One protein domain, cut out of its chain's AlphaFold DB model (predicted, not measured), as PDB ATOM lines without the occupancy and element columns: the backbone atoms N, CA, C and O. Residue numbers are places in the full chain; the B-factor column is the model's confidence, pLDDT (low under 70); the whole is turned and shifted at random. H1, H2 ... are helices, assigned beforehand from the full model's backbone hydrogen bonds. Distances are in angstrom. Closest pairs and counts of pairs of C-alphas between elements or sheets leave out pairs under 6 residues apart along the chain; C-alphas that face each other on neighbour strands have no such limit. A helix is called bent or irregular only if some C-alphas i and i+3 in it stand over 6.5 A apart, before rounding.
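This is residues 2 to 78 of the 411 residues of an uncharacterized protein of Symbiodinium microadriaticum (UniProt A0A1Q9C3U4). A helical hairpin, H2 and H3, is crossed on one side by the long helix H5, while short H1 sits at the first residues of H2, a loosely joined body. Residues 50 to 59, with H4, stick out at one end. The printed part has 77 residues with five named helices, H1 to H5 in order, and no named strand: all helix. It is elongated, only just loose and close to compact, with a radius of gyration of the C-alphas of 13.8 A and spans of 41 by 26 by 19 A.

H1, residues 2 to 8, begins at C-alpha 2 (-13.567, -48.836, 55.630) and is 9.7 A long. H2, residues 18 to 31, is 20.3 A long. H3 is residues 36 to 42 and H4 residues 53 to 56. H5, residues 61 to 76, is 22.8 A long and ends at C-alpha 76 (-0.070, -53.638, 56.806). H5 has a kink of 27 degrees near residue 70 and is only just irregular, with C-alphas 67 and 70 6.7 A apart.

H2 is the hub. With residues 18 to 21 alone it only just touches H1, with 3 pairs of C-alphas within 8 A, closest Leu 2 and Leu 21 at 7.6 A, about perpendicular at 74 degrees. H2 and H3 form a hairpin at a shallow tilt of 23 degrees, opposite ways; their closest C-alphas, Leu 26 and Leu 39, are 6.3 A apart. H3 touches residues 61 to 67 of H5, about perpendicular at 79 degrees, with the closest C-alphas, Ile 38 and Ala 64, 5.6 A apart. H4 touches no helix. Every O i to N i+4 pair is within hydrogen-bond range in H1, H2 and H3, and 9 of 12 in H5; H4 is too short for one.

The C-alphas of Gly 10 and Ser 52 are farthest apart, at 41.0 A. The printed part has no cut and no long link. Mean pLDDT of the printed part is 77.2, with residues 46 to 61 among those under 70.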
ATOM      1  N   LEU A   2     -14.742 -49.374  54.910       65.19
ATOM      2  CA  LEU A   2     -13.567 -48.836  55.630       65.19
ATOM      3  C   LEU A   2     -13.874 -47.990  56.882       65.19
ATOM      4  O   LEU A   2     -13.153 -48.110  57.866       65.19
ATOM      5  N   LYS A   3     -14.978 -47.227  56.919       68.06
ATOM      6  CA  LYS A   3     -15.405 -46.531  58.153       68.06
ATOM      7  C   LYS A   3     -15.691 -47.503  59.316       68.06
ATOM      8  O   LYS A   3     -15.386 -47.176  60.454       68.06
ATOM      9  N   LEU A   4     -16.185 -48.712  59.026       68.81
ATOM     10  CA  LEU A   4     -16.380 -49.780  60.022       68.81
ATOM     11  C   LEU A   4     -15.051 -50.431  60.436       68.81
ATOM     12  O   LEU A   4     -14.928 -50.886  61.567       68.81
ATOM     13  N   MET A   5     -14.055 -50.477  59.543       67.88
ATOM     14  CA  MET A   5     -12.718 -50.985  59.877       67.88
ATOM     15  C   MET A   5     -11.994 -50.012  60.816       67.88
ATOM     16  O   MET A   5     -11.540 -50.433  61.870       67.88
ATOM     17  N   LEU A   6     -12.016 -48.707  60.522       71.69
ATOM     18  CA  LEU A   6     -11.498 -47.664  61.423       71.69
ATOM     19  C   LEU A   6     -12.188 -47.670  62.795       71.69
ATOM     20  O   LEU A   6     -11.520 -47.555  63.820       71.69
ATOM     21  N   GLN A   7     -13.509 -47.871  62.821       74.19
ATOM     22  CA  GLN A   7     -14.274 -48.002  64.062       74.19
ATOM     23  C   GLN A   7     -13.872 -49.250  64.872       74.19
ATOM     24  O   GLN A   7     -13.826 -49.188  66.096       74.19
ATOM     25  N   ARG A   8     -13.530 -50.369  64.211       72.50
ATOM     26  CA  ARG A   8     -12.963 -51.565  64.868       72.50
ATOM     27  C   ARG A   8     -11.522 -51.363  65.345       72.50
ATOM     28  O   ARG A   8     -11.137 -51.969  66.335       72.50
ATOM     29  N   CYS A   9     -10.753 -50.495  64.692       69.38
ATOM     30  CA  CYS A   9      -9.408 -50.088  65.112       69.38
ATOM     31  C   CYS A   9      -9.405 -48.987  66.195       69.38
ATOM     32  O   CYS A   9      -8.362 -48.390  66.442       69.38
ATOM     33  N   GLY A  10     -10.554 -48.667  66.808       70.56
ATOM     34  CA  GLY A  10     -10.651 -47.675  67.888       70.56
ATOM     35  C   GLY A  10     -10.364 -46.226  67.472       70.56
ATOM     36  O   GLY A  10     -10.191 -45.368  68.332       70.56
ATOM     37  N   SER A  11     -10.300 -45.933  66.169       74.12
ATOM     38  CA  SER A  11     -10.034 -44.583  65.662       74.12
ATOM     39  C   SER A  11     -11.284 -43.706  65.745       74.12
ATOM     40  O   SER A  11     -12.380 -44.165  65.411       74.12
ATOM     41  N   ASP A  12     -11.135 -42.430  66.113       73.00
ATOM     42  CA  ASP A  12     -12.264 -41.496  66.102       73.00
ATOM     43  C   ASP A  12     -12.760 -41.264  64.663       73.00
ATOM     44  O   ASP A  12     -12.081 -40.691  63.808       73.00
ATOM     45  N   THR A  13     -13.979 -41.730  64.387       69.12
ATOM     46  CA  THR A  13     -14.604 -41.622  63.064       69.12
ATOM     47  C   THR A  13     -15.521 -40.401  62.912       69.12
ATOM     48  O   THR A  13     -16.148 -40.245  61.854       69.12
ATOM     49  N   SER A  14     -15.597 -39.528  63.926       71.94
ATOM     50  CA  SER A  14     -16.391 -38.290  63.916       71.94
ATOM     51  C   SER A  14     -15.867 -37.286  62.879       71.94
ATOM     52  O   SER A  14     -16.630 -36.770  62.061       71.94
ATOM     53  N   LEU A  15     -14.543 -37.111  62.822       69.50
ATOM     54  CA  LEU A  15     -13.838 -36.223  61.889       69.50
ATOM     55  C   LEU A  15     -13.742 -36.800  60.461       69.50
ATOM     56  O   LEU A  15     -13.475 -36.081  59.495       69.50
ATOM     57  N   VAL A  16     -13.982 -38.105  60.298       72.88
ATOM     58  CA  VAL A  16     -13.732 -38.837  59.051       72.88
ATOM     59  C   VAL A  16     -14.977 -38.868  58.152       72.88
ATOM     60  O   VAL A  16     -15.913 -39.662  58.337       72.88
ATOM     61  N   ARG A  17     -14.963 -38.014  57.119       79.44
ATOM     62  CA  ARG A  17     -15.994 -37.945  56.067       79.44
ATOM     63  C   ARG A  17     -15.815 -39.051  55.021       79.44
ATOM     64  O   ARG A  17     -14.702 -39.358  54.599       79.44
ATOM     65  N   SER A  18     -16.929 -39.582  54.508       74.62
ATOM     66  CA  SER A  18     -16.942 -40.636  53.474       74.62
ATOM     67  C   SER A  18     -16.212 -40.238  52.185       74.62
ATOM     68  O   SER A  18     -15.591 -41.081  51.544       74.62
ATOM     69  N   HIS A  19     -16.259 -38.952  51.815       78.00
ATOM     70  CA  HIS A  19     -15.536 -38.426  50.654       78.00
ATOM     71  C   HIS A  19     -14.012 -38.447  50.863       78.00
ATOM     72  O   HIS A  19     -13.285 -38.821  49.947       78.00
ATOM     73  N   SER A  20     -13.533 -38.122  52.071       79.69
ATOM     74  CA  SER A  20     -12.108 -38.176  52.414       79.69
ATOM     75  C   SER A  20     -11.576 -39.604  52.313       79.69
ATOM     76  O   SER A  20     -10.606 -39.830  51.601       79.69
ATOM     77  N   LEU A  21     -12.278 -40.582  52.905       79.50
ATOM     78  CA  LEU A  21     -11.914 -42.004  52.802       79.50
ATOM     79  C   LEU A  21     -11.829 -42.479  51.351       79.50
ATOM     80  O   LEU A  21     -10.855 -43.118  50.964       79.50
ATOM     81  N   LYS A  22     -12.835 -42.141  50.536       83.38
ATOM     82  CA  LYS A  22     -12.845 -42.468  49.106       83.38
ATOM     83  C   LYS A  22     -11.622 -41.885  48.391       83.38
ATOM     84  O   LYS A  22     -10.999 -42.585  47.602       83.38
ATOM     85  N   ARG A  23     -11.266 -40.628  48.679       85.06
ATOM     86  CA  ARG A  23     -10.105 -39.955  48.081       85.06
ATOM     87  C   ARG A  23      -8.783 -40.603  48.497       85.06
ATOM     88  O   ARG A  23      -7.966 -40.849  47.621       85.06
ATOM     89  N   THR A  24      -8.604 -40.929  49.780       87.19
ATOM     90  CA  THR A  24      -7.418 -41.641  50.290       87.19
ATOM     91  C   THR A  24      -7.199 -42.964  49.560       87.19
ATOM     92  O   THR A  24      -6.094 -43.251  49.128       87.19
ATOM     93  N   ILE A  25      -8.260 -43.747  49.351       86.56
ATOM     94  CA  ILE A  25      -8.160 -45.053  48.684       86.56
ATOM     95  C   ILE A  25      -7.808 -44.912  47.198       86.56
ATOM     96  O   ILE A  25      -7.024 -45.704  46.687       86.56
ATOM     97  N   LEU A  26      -8.376 -43.923  46.499       89.06
ATOM     98  CA  LEU A  26      -8.049 -43.667  45.090       89.06
ATOM     99  C   LEU A  26      -6.598 -43.190  44.926       89.06
ATOM    100  O   LEU A  26      -5.899 -43.656  44.031       89.06
ATOM    101  N   ASP A  27      -6.133 -42.316  45.820       90.69
ATOM    102  CA  ASP A  27      -4.742 -41.859  45.883       90.69
ATOM    103  C   ASP A  27      -3.772 -43.021  46.159       90.69
ATOM    104  O   ASP A  27      -2.871 -43.267  45.357       90.69
ATOM    105  N   TRP A  28      -4.006 -43.807  47.214       92.38
ATOM    106  CA  TRP A  28      -3.226 -45.010  47.521       92.38
ATOM    107  C   TRP A  28      -3.234 -46.021  46.365       92.38
ATOM    108  O   TRP A  28      -2.182 -46.549  46.016       92.38
ATOM    109  N   GLY A  29      -4.386 -46.241  45.725       90.69
ATOM    110  CA  GLY A  29      -4.521 -47.159  44.594       90.69
ATOM    111  C   GLY A  29      -3.731 -46.711  43.364       90.69
ATOM    112  O   GLY A  29      -3.053 -47.533  42.751       90.69
ATOM    113  N   SER A  30      -3.730 -45.408  43.057       91.00
ATOM    114  CA  SER A  30      -2.889 -44.844  41.990       91.00
ATOM    115  C   SER A  30      -1.389 -44.997  42.279       91.00
ATOM    116  O   SER A  30      -0.610 -45.314  41.382       91.00
ATOM    117  N   LYS A  31      -0.979 -44.854  43.547       92.31
ATOM    118  CA  LYS A  31       0.412 -45.035  43.999       92.31
ATOM    119  C   LYS A  31       0.845 -46.507  44.007       92.31
ATOM    120  O   LYS A  31       2.034 -46.784  43.873       92.31
ATOM    121  N   PHE A  32      -0.108 -47.429  44.146       90.00
ATOM    122  CA  PHE A  32       0.083 -48.883  44.085       90.00
ATOM    123  C   PHE A  32      -0.098 -49.467  42.668       90.00
ATOM    124  O   PHE A  32      -0.085 -50.684  42.501       90.00
ATOM    125  N   CYS A  33      -0.264 -48.622  41.643       89.19
ATOM    126  CA  CYS A  33      -0.453 -49.035  40.245       89.19
ATOM    127  C   CYS A  33      -1.693 -49.924  39.998       89.19
ATOM    128  O   CYS A  33      -1.664 -50.806  39.138       89.19
ATOM    129  N   ILE A  34      -2.795 -49.696  40.724       89.81
ATOM    130  CA  ILE A  34      -4.099 -50.291  40.381       89.81
ATOM    131  C   ILE A  34      -4.602 -49.665  39.070       89.81
ATOM    132  O   ILE A  34      -4.521 -48.454  38.893       89.81
ATOM    133  N   ASP A  35      -5.150 -50.492  38.176       88.19
ATOM    134  CA  ASP A  35      -5.651 -50.072  36.864       88.19
ATOM    135  C   ASP A  35      -6.721 -48.959  36.935       88.19
ATOM    136  O   ASP A  35      -7.645 -48.997  37.760       88.19
ATOM    137  N   ASP A  36      -6.626 -47.986  36.023       84.56
ATOM    138  CA  ASP A  36      -7.488 -46.799  35.975       84.56
ATOM    139  C   ASP A  36      -8.979 -47.134  35.804       84.56
ATOM    140  O   ASP A  36      -9.828 -46.417  36.341       84.56
ATOM    141  N   ALA A  37      -9.344 -48.221  35.113       83.44
ATOM    142  CA  ALA A  37     -10.742 -48.638  34.991       83.44
ATOM    143  C   ALA A  37     -11.288 -49.169  36.327       83.44
ATOM    144  O   ALA A  37     -12.445 -48.915  36.680       83.44
ATOM    145  N   ILE A  38     -10.445 -49.846  37.114       82.88
ATOM    146  CA  ILE A  38     -10.790 -50.330  38.456       82.88
ATOM    147  C   ILE A  38     -10.885 -49.155  39.442       82.88
ATOM    148  O   ILE A  38     -11.836 -49.089  40.229       82.88
ATOM    149  N   LEU A  39      -9.967 -48.186  39.365       83.88
ATOM    150  CA  LEU A  39     -10.039 -46.944  40.142       83.88
ATOM    151  C   LEU A  39     -11.272 -46.109  39.763       83.88
ATOM    152  O   LEU A  39     -11.961 -45.599  40.647       83.88
ATOM    153  N   ALA A  40     -11.626 -46.025  38.479       82.75
ATOM    154  CA  ALA A  40     -12.841 -45.356  38.021       82.75
ATOM    155  C   ALA A  40     -14.115 -46.024  38.573       82.75
ATOM    156  O   ALA A  40     -15.036 -45.322  39.006       82.75
ATOM    157  N   LEU A  41     -14.142 -47.362  38.620       81.44
ATOM    158  CA  LEU A  41     -15.234 -48.159  39.188       81.44
ATOM    159  C   LEU A  41     -15.382 -47.946  40.700       81.44
ATOM    160  O   LEU A  41     -16.476 -47.649  41.186       81.44
ATOM    161  N   LEU A  42     -14.272 -47.992  41.438       78.69
ATOM    162  CA  LEU A  42     -14.213 -47.671  42.867       78.69
ATOM    163  C   LEU A  42     -14.614 -46.209  43.143       78.69
ATOM    164  O   LEU A  42     -15.288 -45.886  44.126       78.69
ATOM    165  N   GLY A  43     -14.255 -45.319  42.220       78.38
ATOM    166  CA  GLY A  43     -14.648 -43.922  42.192       78.38
ATOM    167  C   GLY A  43     -16.105 -43.676  41.779       78.38
ATOM    168  O   GLY A  43     -16.577 -42.551  41.956       78.38
ATOM    169  N   ARG A  44     -16.850 -44.680  41.288       73.50
ATOM    170  CA  ARG A  44     -18.186 -44.521  40.671       73.50
ATOM    171  C   ARG A  44     -18.230 -43.365  39.659       73.50
ATOM    172  O   ARG A  44     -19.127 -42.521  39.705       73.50
ATOM    173  N   HIS A  45     -17.238 -43.280  38.777       75.25
ATOM    174  CA  HIS A  45     -17.232 -42.262  37.726       75.25
ATOM    175  C   HIS A  45     -18.299 -42.578  36.670       75.25
ATOM    176  O   HIS A  45     -18.461 -43.719  36.253       75.25
ATOM    177  N   SER A  46     -19.011 -41.565  36.173       59.22
ATOM    178  CA  SER A  46     -20.156 -41.739  35.257       59.22
ATOM    179  C   SER A  46     -19.840 -42.451  33.931       59.22
ATOM    180  O   SER A  46     -20.761 -42.822  33.209       59.22
ATOM    181  N   LYS A  47     -18.558 -42.654  33.599       62.91
ATOM    182  CA  LYS A  47     -18.102 -43.426  32.436       62.91
ATOM    183  C   LYS A  47     -18.130 -44.947  32.668       62.91
ATOM    184  O   LYS A  47     -18.462 -45.667  31.738       62.91
ATOM    185  N   CYS A  48     -17.855 -45.435  33.883       59.34
ATOM    186  CA  CYS A  48     -17.799 -46.875  34.194       59.34
ATOM    187  C   CYS A  48     -19.164 -47.487  34.570       59.34
ATOM    188  O   CYS A  48     -19.239 -48.657  34.929       59.34
ATOM    189  N   VAL A  49     -20.238 -46.692  34.526       61.22
ATOM    190  CA  VAL A  49     -21.629 -47.129  34.760       61.22
ATOM    191  C   VAL A  49     -22.430 -47.126  33.441       61.22
ATOM    192  O   VAL A  49     -23.650 -47.243  33.441       61.22
ATOM    193  N   LYS A  50     -21.754 -46.976  32.294       57.69
ATOM    194  CA  LYS A  50     -22.370 -47.038  30.962       57.69
ATOM    195  C   LYS A  50     -22.275 -48.456  30.404       57.69
ATOM    196  O   LYS A  50     -21.199 -49.043  30.415       57.69
ATOM    197  N   GLY A  51     -23.387 -48.969  29.882       64.38
ATOM    198  CA  GLY A  51     -23.487 -50.299  29.278       64.38
ATOM    199  C   GLY A  51     -24.490 -51.204  29.995       64.38
ATOM    200  O   GLY A  51     -25.135 -50.802  30.960       64.38
ATOM    201  N   SER A  52     -24.615 -52.437  29.513       59.66
ATOM    202  CA  SER A  52     -25.503 -53.464  30.072       59.66
ATOM    203  C   SER A  52     -24.957 -54.101  31.356       59.66
ATOM    204  O   SER A  52     -25.733 -54.508  32.216       59.66
ATOM    205  N   VAL A  53     -23.633 -54.161  31.534       61.03
ATOM    206  CA  VAL A  53     -23.001 -54.855  32.673       61.03
ATOM    207  C   VAL A  53     -23.492 -54.335  34.037       61.03
ATOM    208  O   VAL A  53     -23.937 -55.165  34.825       61.03
ATOM    209  N   PRO A  54     -23.565 -53.016  34.325       60.69
ATOM    210  CA  PRO A  54     -24.111 -52.514  35.594       60.69
ATOM    211  C   PRO A  54     -25.616 -52.765  35.794       60.69
ATOM    212  O   PRO A  54     -26.113 -52.594  36.904       60.69
ATOM    213  N   VAL A  55     -26.347 -53.131  34.732       56.75
ATOM    214  CA  VAL A  55     -27.790 -53.430  34.761       56.75
ATOM    215  C   VAL A  55     -28.047 -54.905  35.100       56.75
ATOM    216  O   VAL A  55     -29.048 -55.215  35.742       56.75
ATOM    217  N   TYR A  56     -27.135 -55.810  34.722       58.47
ATOM    218  CA  TYR A  56     -27.280 -57.258  34.938       58.47
ATOM    219  C   TYR A  56     -26.353 -57.836  36.026       58.47
ATOM    220  O   TYR A  56     -26.705 -58.830  36.665       58.47
ATOM    221  N   ALA A  57     -25.187 -57.235  36.282       63.59
ATOM    222  CA  ALA A  57     -24.228 -57.714  37.275       63.59
ATOM    223  C   ALA A  57     -24.593 -57.241  38.692       63.59
ATOM    224  O   ALA A  57     -24.422 -56.074  39.045       63.59
ATOM    225  N   ARG A  58     -25.037 -58.172  39.547       62.03
ATOM    226  CA  ARG A  58     -25.417 -57.878  40.946       62.03
ATOM    227  C   ARG A  58     -24.253 -57.391  41.824       62.03
ATOM    228  O   ARG A  58     -24.496 -56.672  42.787       62.03
ATOM    229  N   GLU A  59     -23.010 -57.758  41.501       67.62
ATOM    230  CA  GLU A  59     -21.829 -57.497  42.342       67.62
ATOM    231  C   GLU A  59     -20.643 -56.877  41.581       67.62
ATOM    232  O   GLU A  59     -19.485 -57.208  41.826       67.62
ATOM    233  N   GLU A  60     -20.894 -55.925  40.679       66.56
ATOM    234  CA  GLU A  60     -19.826 -55.278  39.890       66.56
ATOM    235  C   GLU A  60     -18.718 -54.643  40.768       66.56
ATOM    236  O   GLU A  60     -17.535 -54.658  40.428       66.56
ATOM    237  N   ALA A  61     -19.072 -54.170  41.970       69.31
ATOM    238  CA  ALA A  61     -18.121 -53.628  42.941       69.31
ATOM    239  C   ALA A  61     -17.128 -54.666  43.515       69.31
ATOM    240  O   ALA A  61     -16.086 -54.269  44.040       69.31
ATOM    241  N   LEU A  62     -17.404 -55.974  43.416       77.44
ATOM    242  CA  LEU A  62     -16.543 -57.027  43.968       77.44
ATOM    243  C   LEU A  62     -15.157 -57.040  43.307       77.44
ATOM    244  O   LEU A  62     -14.156 -57.247  43.995       77.44
ATOM    245  N   ARG A  63     -15.077 -56.756  41.997       76.31
ATOM    246  CA  ARG A  63     -13.800 -56.676  41.262       76.31
ATOM    247  C   ARG A  63     -12.904 -55.571  41.831       76.31
ATOM    248  O   ARG A  63     -11.723 -55.802  42.074       76.31
ATOM    249  N   ALA A  64     -13.485 -54.404  42.119       77.44
ATOM    250  CA  ALA A  64     -12.772 -53.284  42.726       77.44
ATOM    251  C   ALA A  64     -12.354 -53.566  44.179       77.44
ATOM    252  O   ALA A  64     -11.240 -53.226  44.568       77.44
ATOM    253  N   VAL A  65     -13.201 -54.233  44.972       81.75
ATOM    254  CA  VAL A  65     -12.860 -54.606  46.357       81.75
ATOM    255  C   VAL A  65     -11.718 -55.629  46.402       81.75
ATOM    256  O   VAL A  65     -10.799 -55.454  47.197       81.75
ATOM    257  N   LYS A  66     -11.712 -56.640  45.520       83.44
ATOM    258  CA  LYS A  66     -10.596 -57.601  45.417       83.44
ATOM    259  C   LYS A  66      -9.274 -56.926  45.034       83.44
ATOM    260  O   LYS A  66      -8.242 -57.257  45.605       83.44
ATOM    261  N   ALA A  67      -9.298 -55.941  44.134       83.94
ATOM    262  CA  ALA A  67      -8.097 -55.197  43.742       83.94
ATOM    263  C   ALA A  67      -7.489 -54.350  44.881       83.94
ATOM    264  O   ALA A  67      -6.287 -54.096  44.882       83.94
ATOM    265  N   MET A  68      -8.286 -53.940  45.876       85.62
ATOM    266  CA  MET A  68      -7.785 -53.219  47.056       85.62
ATOM    267  C   MET A  68      -7.058 -54.117  48.065       85.62
ATOM    268  O   MET A  68      -6.265 -53.616  48.861       85.62
ATOM    269  N   GLU A  69      -7.336 -55.420  48.076       88.62
ATOM    270  CA  GLU A  69      -6.790 -56.361  49.057       88.62
ATOM    271  C   GLU A  69      -5.245 -56.426  49.071       88.62
ATOM    272  O   GLU A  69      -4.675 -56.241  50.152       88.62
ATOM    273  N   PRO A  70      -4.532 -56.623  47.937       90.69
ATOM    274  CA  PRO A  70      -3.067 -56.658  47.938       90.69
ATOM    275  C   PRO A  70      -2.442 -55.322  48.356       90.69
ATOM    276  O   PRO A  70      -1.441 -55.323  49.068       90.69
ATOM    277  N   MET A  71      -3.058 -54.192  47.991       91.94
ATOM    278  CA  MET A  71      -2.617 -52.862  48.419       91.94
ATOM    279  C   MET A  71      -2.703 -52.715  49.943       91.94
ATOM    280  O   MET A  71      -1.734 -52.317  50.580       91.94
ATOM    281  N   LEU A  72      -3.849 -53.053  50.546       89.69
ATOM    282  CA  LEU A  72      -4.036 -52.948  51.997       89.69
ATOM    283  C   LEU A  72      -3.127 -53.916  52.770       89.69
ATOM    284  O   LEU A  72      -2.632 -53.552  53.834       89.69
ATOM    285  N   ARG A  73      -2.867 -55.110  52.221       89.25
ATOM    286  CA  ARG A  73      -1.893 -56.066  52.765       89.25
ATOM    287  C   ARG A  73      -0.471 -55.492  52.736       89.25
ATOM    288  O   ARG A  73       0.175 -55.454  53.771       89.25
ATOM    289  N   ALA A  74      -0.035 -54.922  51.611       88.69
ATOM    290  CA  ALA A  74       1.281 -54.289  51.503       88.69
ATOM    291  C   ALA A  74       1.465 -53.078  52.448       88.69
ATOM    292  O   ALA A  74       2.572 -52.838  52.928       88.69
ATOM    293  N   ILE A  75       0.389 -52.341  52.762       89.38
ATOM    294  CA  ILE A  75       0.410 -51.287  53.796       89.38
ATOM    295  C   ILE A  75       0.586 -51.895  55.192       89.38
ATOM    296  O   ILE A  75       1.406 -51.407  55.967       89.38
ATOM    297  N   ALA A  76      -0.159 -52.958  55.513       85.56
ATOM    298  CA  ALA A  76      -0.070 -53.638  56.806       85.56
ATOM    299  C   ALA A  76       1.316 -54.268  57.042       85.56
ATOM    300  O   ALA A  76       1.873 -54.134  58.129       85.56
ATOM    301  N   ASP A  77       1.896 -54.871  56.002       87.88
ATOM    302  CA  ASP A  77       3.227 -55.492  56.027       87.88
ATOM    303  C   ASP A  77       4.369 -54.455  55.913       87.88
ATOM    304  O   ASP A  77       5.549 -54.803  55.949       87.88
ATOM    305  N   GLY A  78       4.045 -53.165  55.741       84.75
ATOM    306  CA  GLY A  78       5.005 -52.062  55.632       84.75
ATOM    307  C   GLY A  78       5.836 -52.029  54.339       84.75
ATOM    308  O   GLY A  78       6.693 -51.150  54.198       84.75
TER     309      GLY A  78